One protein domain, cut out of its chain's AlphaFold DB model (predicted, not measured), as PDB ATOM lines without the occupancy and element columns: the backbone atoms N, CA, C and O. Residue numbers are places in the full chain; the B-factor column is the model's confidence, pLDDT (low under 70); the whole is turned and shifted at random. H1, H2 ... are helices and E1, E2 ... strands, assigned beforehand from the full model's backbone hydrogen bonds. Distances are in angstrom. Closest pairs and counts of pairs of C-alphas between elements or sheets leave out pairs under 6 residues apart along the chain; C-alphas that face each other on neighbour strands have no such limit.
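Overview. This is residues 2 to 49 of the 63 residues of an uncharacterized protein of Ignisphaera aggregans (UniProt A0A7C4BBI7). A long, gently bowed hairpin of two strands, E1 and E2, makes the length of the model. The short helix H1 and the longer H2 lie on one side of it, towards the end where E1 begins and E2 ends, and the turn at residues 21 to 24 makes the other end. The printed part has 48 residues, with two named helices and two named strands in the order H1, E1, E2, H2; the sheet, E1 - E2, is antiparallel and the class is mixed, helices and strands. It is elongated, spanning 36 by 19 by 15 A, and only just loose, close to compact, with a radius of gyration of the C-alphas of 11.8 A.

Arrangement. E1, residues 10 to 20, and E2, residues 25 to 33, form an antiparallel hairpin, their directions 164 degrees apart. N 14 and O 30 are 2.9 A apart and N 28 and O 16 are 2.8 A apart, within hydrogen-bond range. H1, residues 2 to 5, comes closest to E1 at the C-alphas of Leu 5 and Ser 12, 6.7 A apart. H2, residues 38 to 47, only just touches H1, with 3 pairs of C-alphas within 8 A; the closest are those of Leu 4 and Val 41, 6.7 A apart. H1 and E2 are apart, and so are E1 and H2. In H2 every O i to N i+4 pair is within hydrogen-bond range; H1 is too short for such a pair.

Along the chain. E1 is 27.0 A long from C-alpha 10 at (-42.711, -48.681, -3.574) to C-alpha 20, and E2 is 25.1 A long from C-alpha 25 to C-alpha 33. H2 is 14.2 A long and ends with C-alpha 47 at (-30.250, -52.877, 8.240). H1 begins with C-alpha 2 at (-32.941, -44.811, -1.866) and is 5.1 A long.

Size, cuts and confidence. The two C-alphas farthest apart are those of Val 22 and Asn 35, 37.0 A. The printed part has no cut, and its three links between named elements are tight, with 4 residues in each. The mean pLDDT of the printed part is 95.8, and no printed residue is under 70.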
ATOM      1  N   TYR A   2     -33.185 -43.997  -0.656       91.19
ATOM      2  CA  TYR A   2     -32.941 -44.811  -1.866       91.19
ATOM      3  C   TYR A   2     -33.087 -46.329  -1.684       91.19
ATOM      4  O   TYR A   2     -33.741 -46.964  -2.496       91.19
ATOM      5  N   ARG A   3     -32.590 -46.899  -0.577       95.50
ATOM      6  CA  ARG A   3     -32.744 -48.338  -0.281       95.50
ATOM      7  C   ARG A   3     -34.194 -48.817  -0.189       95.50
ATOM      8  O   ARG A   3     -34.461 -49.975  -0.460       95.50
ATOM      9  N   LEU A   4     -35.116 -47.942   0.211       96.12
ATOM     10  CA  LEU A   4     -36.541 -48.267   0.271       96.12
ATOM     11  C   LEU A   4     -37.184 -48.183  -1.118       96.12
ATOM     12  O   LEU A   4     -38.034 -49.001  -1.431       96.12
ATOM     13  N   LEU A   5     -36.746 -47.251  -1.971       96.88
ATOM     14  CA  LEU A   5     -37.211 -47.150  -3.363       96.88
ATOM     15  C   LEU A   5     -36.783 -48.347  -4.231       96.88
ATOM     16  O   LEU A   5     -37.371 -48.571  -5.280       96.88
ATOM     17  N   GLU A   6     -35.766 -49.104  -3.811       96.44
ATOM     18  CA  GLU A   6     -35.337 -50.347  -4.472       96.44
ATOM     19  C   GLU A   6     -36.282 -51.534  -4.192       96.44
ATOM     20  O   GLU A   6     -36.147 -52.576  -4.830       96.44
ATOM     21  N   LEU A   7     -37.213 -51.415  -3.235       97.12
ATOM     22  CA  LEU A   7     -38.165 -52.481  -2.923       97.12
ATOM     23  C   LEU A   7     -39.343 -52.474  -3.903       97.12
ATOM     24  O   LEU A   7     -39.895 -51.425  -4.240       97.12
ATOM     25  N   ASP A   8     -39.779 -53.672  -4.288       96.94
ATOM     26  CA  ASP A   8     -40.935 -53.854  -5.163       96.94
ATOM     27  C   ASP A   8     -42.191 -53.183  -4.595       96.94
ATOM     28  O   ASP A   8     -42.502 -53.290  -3.406       96.94
ATOM     29  N   GLY A   9     -42.940 -52.517  -5.474       95.69
ATOM     30  CA  GLY A   9     -44.213 -51.892  -5.127       95.69
ATOM     31  C   GLY A   9     -44.098 -50.506  -4.491       95.69
ATOM     32  O   GLY A   9     -45.111 -49.820  -4.402       95.69
ATOM     33  N   ILE A  10     -42.904 -50.039  -4.106       97.50
ATOM     34  CA  ILE A  10     -42.711 -48.681  -3.574       97.50
ATOM     35  C   ILE A  10     -42.550 -47.674  -4.719       97.50
ATOM     36  O   ILE A  10     -41.657 -47.785  -5.552       97.50
ATOM     37  N   LYS A  11     -43.415 -46.656  -4.742       97.38
ATOM     38  CA  LYS A  11     -43.397 -45.569  -5.733       97.38
ATOM     39  C   LYS A  11     -42.698 -44.321  -5.201       97.38
ATOM     40  O   LYS A  11     -41.991 -43.648  -5.948       97.38
ATOM     41  N   SER A  12     -42.925 -43.985  -3.935       97.69
ATOM     42  CA  SER A  12     -42.360 -42.797  -3.299       97.69
ATOM     43  C   SER A  12     -42.034 -43.059  -1.833       97.69
ATOM     44  O   SER A  12     -42.647 -43.893  -1.163       97.69
ATOM     45  N   VAL A  13     -41.025 -42.336  -1.351       97.69
ATOM     46  CA  VAL A  13     -40.605 -42.333   0.048       97.69
ATOM     47  C   VAL A  13     -40.367 -40.887   0.442       97.69
ATOM     48  O   VAL A  13     -39.506 -40.225  -0.136       97.69
ATOM     49  N   ASP A  14     -41.117 -40.429   1.430       97.00
ATOM     50  CA  ASP A  14     -40.974 -39.123   2.057       97.00
ATOM     51  C   ASP A  14     -40.424 -39.301   3.477       97.00
ATOM     52  O   ASP A  14     -40.793 -40.246   4.182       97.00
ATOM     53  N   ILE A  15     -39.484 -38.441   3.875       95.81
ATOM     54  CA  ILE A  15     -38.841 -38.494   5.190       95.81
ATOM     55  C   ILE A  15     -38.851 -37.094   5.786       95.81
ATOM     56  O   ILE A  15     -38.193 -36.186   5.280       95.81
ATOM     57  N   GLU A  16     -39.532 -36.963   6.914       95.88
ATOM     58  CA  GLU A  16     -39.607 -35.746   7.703       95.88
ATOM     59  C   GLU A  16     -38.815 -35.928   9.003       95.88
ATOM     60  O   GLU A  16     -38.996 -36.912   9.726       95.88
ATOM     61  N   ILE A  17     -37.945 -34.970   9.323       95.62
ATOM     62  CA  ILE A  17     -37.254 -34.922  10.616       95.62
ATOM     63  C   ILE A  17     -38.191 -34.238  11.610       95.62
ATOM     64  O   ILE A  17     -38.554 -33.079  11.416       95.62
ATOM     65  N   LYS A  18     -38.588 -34.953  12.663       95.06
ATOM     66  CA  LYS A  18     -39.454 -34.421  13.722       95.06
ATOM     67  C   LYS A  18     -38.659 -33.746  14.826       95.06
ATOM     68  O   LYS A  18     -39.042 -32.673  15.276       95.06
ATOM     69  N   GLU A  19     -37.566 -34.371  15.240       94.81
ATOM     70  CA  GLU A  19     -36.747 -33.907  16.356       94.81
ATOM     71  C   GLU A  19     -35.292 -34.324  16.159       94.81
ATOM     72  O   GLU A  19     -35.001 -35.354  15.536       94.81
ATOM     73  N   ILE A  20     -34.394 -33.487  16.673       95.38
ATOM     74  CA  ILE A  20     -32.954 -33.709  16.688       95.38
ATOM     75  C   ILE A  20     -32.507 -33.635  18.143       95.38
ATOM     76  O   ILE A  20     -32.496 -32.553  18.728       95.38
ATOM     77  N   ASP A  21     -32.115 -34.776  18.693       94.56
ATOM     78  CA  ASP A  21     -31.513 -34.893  20.014       94.56
ATOM     79  C   ASP A  21     -29.989 -35.000  19.907       94.56
ATOM     80  O   ASP A  21     -29.418 -35.113  18.820       94.56
ATOM     81  N   VAL A  22     -29.313 -34.997  21.057       93.31
ATOM     82  CA  VAL A  22     -27.844 -35.073  21.139       93.31
ATOM     83  C   VAL A  22     -27.289 -36.318  20.431       93.31
ATOM     84  O   VAL A  22     -26.225 -36.244  19.818       93.31
ATOM     85  N   GLU A  23     -28.004 -37.443  20.491       92.38
ATOM     86  CA  GLU A  23     -27.533 -38.734  19.964       92.38
ATOM     87  C   GLU A  23     -28.482 -39.373  18.940       92.38
ATOM     88  O   GLU A  23     -28.101 -40.327  18.260       92.38
ATOM     89  N   THR A  24     -29.714 -38.871  18.809       89.88
ATOM     90  CA  THR A  24     -30.769 -39.525  18.023       89.88
ATOM     91  C   THR A  24     -31.550 -38.547  17.157       89.88
ATOM     92  O   THR A  24     -31.715 -37.376  17.486       89.88
ATOM     93  N   LEU A  25     -32.059 -39.053  16.034       94.06
ATOM     94  CA  LEU A  25     -32.990 -38.341  15.166       94.06
ATOM     95  C   LEU A  25     -34.332 -39.059  15.180       94.06
ATOM     96  O   LEU A  25     -34.406 -40.244  14.843       94.06
ATOM     97  N   SER A  26     -35.393 -38.324  15.488       94.25
ATOM     98  CA  SER A  26     -36.757 -38.825  15.352       94.25
ATOM     99  C   SER A  26     -37.272 -38.509  13.954       94.25
ATOM    100  O   SER A  26     -37.342 -37.346  13.547       94.25
ATOM    101  N   LEU A  27     -37.638 -39.548  13.203       95.06
ATOM    102  CA  LEU A  27     -38.082 -39.444  11.813       95.06
ATOM    103  C   LEU A  27     -39.540 -39.880  11.671       95.06
ATOM    104  O   LEU A  27     -39.976 -40.850  12.286       95.06
ATOM    105  N   THR A  28     -40.279 -39.209  10.793       96.00
ATOM    106  CA  THR A  28     -41.522 -39.733  10.216       96.00
ATOM    107  C   THR A  28     -41.246 -40.130   8.774       96.00
ATOM    108  O   THR A  28     -40.793 -39.312   7.981       96.00
ATOM    109  N   ILE A  29     -41.488 -41.399   8.443       96.31
ATOM    110  CA  ILE A  29     -41.274 -41.944   7.101       96.31
ATOM    111  C   ILE A  29     -42.635 -42.305   6.517       96.31
ATOM    112  O   ILE A  29     -43.351 -43.133   7.083       96.31
ATOM    113  N   THR A  30     -42.970 -41.711   5.376       97.06
ATOM    114  CA  THR A  30     -44.176 -42.045   4.612       97.06
ATOM    115  C   THR A  30     -43.772 -42.792   3.351       97.06
ATOM    116  O   THR A  30     -42.895 -42.353   2.610       97.06
ATOM    117  N   ILE A  31     -44.402 -43.940   3.113       97.19
ATOM    118  CA  ILE A  31     -44.139 -44.794   1.955       97.19
ATOM    119  C   ILE A  31     -45.448 -44.951   1.196       97.19
ATOM    120  O   ILE A  31     -46.451 -45.363   1.780       97.19
ATOM    121  N   GLU A  32     -45.432 -44.647  -0.098       97.06
ATOM    122  CA  GLU A  32     -46.588 -44.833  -0.973       97.06
ATOM    123  C   GLU A  32     -46.233 -45.739  -2.145       97.06
ATOM    124  O   GLU A  32     -45.103 -45.765  -2.644       97.06
ATOM    125  N   GLY A  33     -47.223 -46.499  -2.599       96.25
ATOM    126  CA  GLY A  33     -47.005 -47.569  -3.553       96.25
ATOM    127  C   GLY A  33     -48.168 -48.549  -3.597       96.25
ATOM    128  O   GLY A  33     -49.238 -48.289  -3.052       96.25
ATOM    129  N   SER A  34     -47.944 -49.682  -4.249       95.75
ATOM    130  CA  SER A  34     -48.914 -50.759  -4.411       95.75
ATOM    131  C   SER A  34     -48.355 -52.067  -3.863       95.75
ATOM    132  O   SER A  34     -47.189 -52.388  -4.067       95.75
ATOM    133  N   ASN A  35     -49.203 -52.831  -3.163       95.44
ATOM    134  CA  ASN A  35     -48.842 -54.130  -2.582       95.44
ATOM    135  C   ASN A  35     -47.527 -54.098  -1.767       95.44
ATOM    136  O   ASN A  35     -46.665 -54.961  -1.922       95.44
ATOM    137  N   ILE A  36     -47.362 -53.064  -0.934       96.50
ATOM    138  CA  ILE A  36     -46.148 -52.852  -0.138       96.50
ATOM    139  C   ILE A  36     -46.004 -53.977   0.892       96.50
ATOM    140  O   ILE A  36     -46.877 -54.186   1.735       96.50
ATOM    141  N   ASP A  37     -44.861 -54.655   0.856       96.69
ATOM    142  CA  ASP A  37     -44.471 -55.652   1.849       96.69
ATOM    143  C   ASP A  37     -43.823 -54.959   3.058       96.69
ATOM    144  O   ASP A  37     -42.663 -54.528   3.017       96.69
ATOM    145  N   PHE A  38     -44.591 -54.831   4.141       95.62
ATOM    146  CA  PHE A  38     -44.133 -54.163   5.357       95.62
ATOM    147  C   PHE A  38     -42.921 -54.850   6.000       95.62
ATOM    148  O   PHE A  38     -42.042 -54.160   6.512       95.62
ATOM    149  N   GLU A  39     -42.812 -56.178   5.939       96.62
ATOM    150  CA  GLU A  39     -41.691 -56.895   6.558       96.62
ATOM    151  C   GLU A  39     -40.380 -56.616   5.814       96.62
ATOM    152  O   GLU A  39     -39.339 -56.391   6.437       96.62
ATOM    153  N   LYS A  40     -40.424 -56.520   4.478       97.25
ATOM    154  CA  LYS A  40     -39.260 -56.085   3.684       97.25
ATOM    155  C   LYS A  40     -38.859 -54.643   3.986       97.25
ATOM    156  O   LYS A  40     -37.662 -54.350   4.082       97.25
ATOM    157  N   VAL A  41     -39.834 -53.749   4.151       97.06
ATOM    158  CA  VAL A  41     -39.590 -52.357   4.559       97.06
ATOM    159  C   VAL A  41     -38.917 -52.319   5.928       97.06
ATOM    160  O   VAL A  41     -37.846 -51.724   6.066       97.06
ATOM    161  N   ARG A  42     -39.504 -52.996   6.918       96.44
ATOM    162  CA  ARG A  42     -39.003 -53.070   8.293       96.44
ATOM    163  C   ARG A  42     -37.580 -53.614   8.334       96.44
ATOM    164  O   ARG A  42     -36.697 -52.953   8.871       96.44
ATOM    165  N   GLY A  43     -37.323 -54.741   7.674       97.25
ATOM    166  CA  GLY A  43     -35.984 -55.329   7.606       97.25
ATOM    167  C   GLY A  43     -34.962 -54.445   6.880       97.25
ATOM    168  O   GLY A  43     -33.774 -54.476   7.201       97.25
ATOM    169  N   THR A  44     -35.388 -53.626   5.914       97.25
ATOM    170  CA  THR A  44     -34.504 -52.652   5.248       97.25
ATOM    171  C   THR A  44     -34.149 -51.488   6.172       97.25
ATOM    172  O   THR A  44     -32.997 -51.063   6.187       97.25
ATOM    173  N   LEU A  45     -35.105 -50.999   6.967       96.44
ATOM    174  CA  LEU A  45     -34.867 -49.969   7.983       96.44
ATOM    175  C   LEU A  45     -33.926 -50.468   9.089       96.44
ATOM    176  O   LEU A  45     -32.963 -49.781   9.421       96.44
ATOM    177  N   GLU A  46     -34.128 -51.689   9.583       95.62
ATOM    178  CA  GLU A  46     -33.265 -52.296  10.606       95.62
ATOM    179  C   GLU A  46     -31.812 -52.443  10.124       95.62
ATOM    180  O   GLU A  46     -30.881 -52.117  10.856       95.62
ATOM    181  N   LYS A  47     -31.594 -52.832   8.857       96.69
ATOM    182  CA  LYS A  47     -30.250 -52.877   8.240       96.69
ATOM    183  C   LYS A  47     -29.566 -51.509   8.155       96.69
ATOM    184  O   LYS A  47     -28.349 -51.447   7.995       96.69
ATOM    185  N   LEU A  48     -30.336 -50.426   8.227       94.50
ATOM    186  CA  LEU A  48     -29.848 -49.047   8.263       94.50
ATOM    187  C   LEU A  48     -29.731 -48.508   9.699       94.50
ATOM    188  O   LEU A  48     -29.549 -47.307   9.872       94.50
ATOM    189  N   ASN A  49     -29.820 -49.379  10.712       93.19
ATOM    190  CA  ASN A  49     -29.844 -49.035  12.137       93.19
ATOM    191  C   ASN A  49     -31.009 -48.106  12.528       93.19
ATOM    192  O   ASN A  49     -30.906 -47.346  13.487       93.19
TER     193      ASN A  49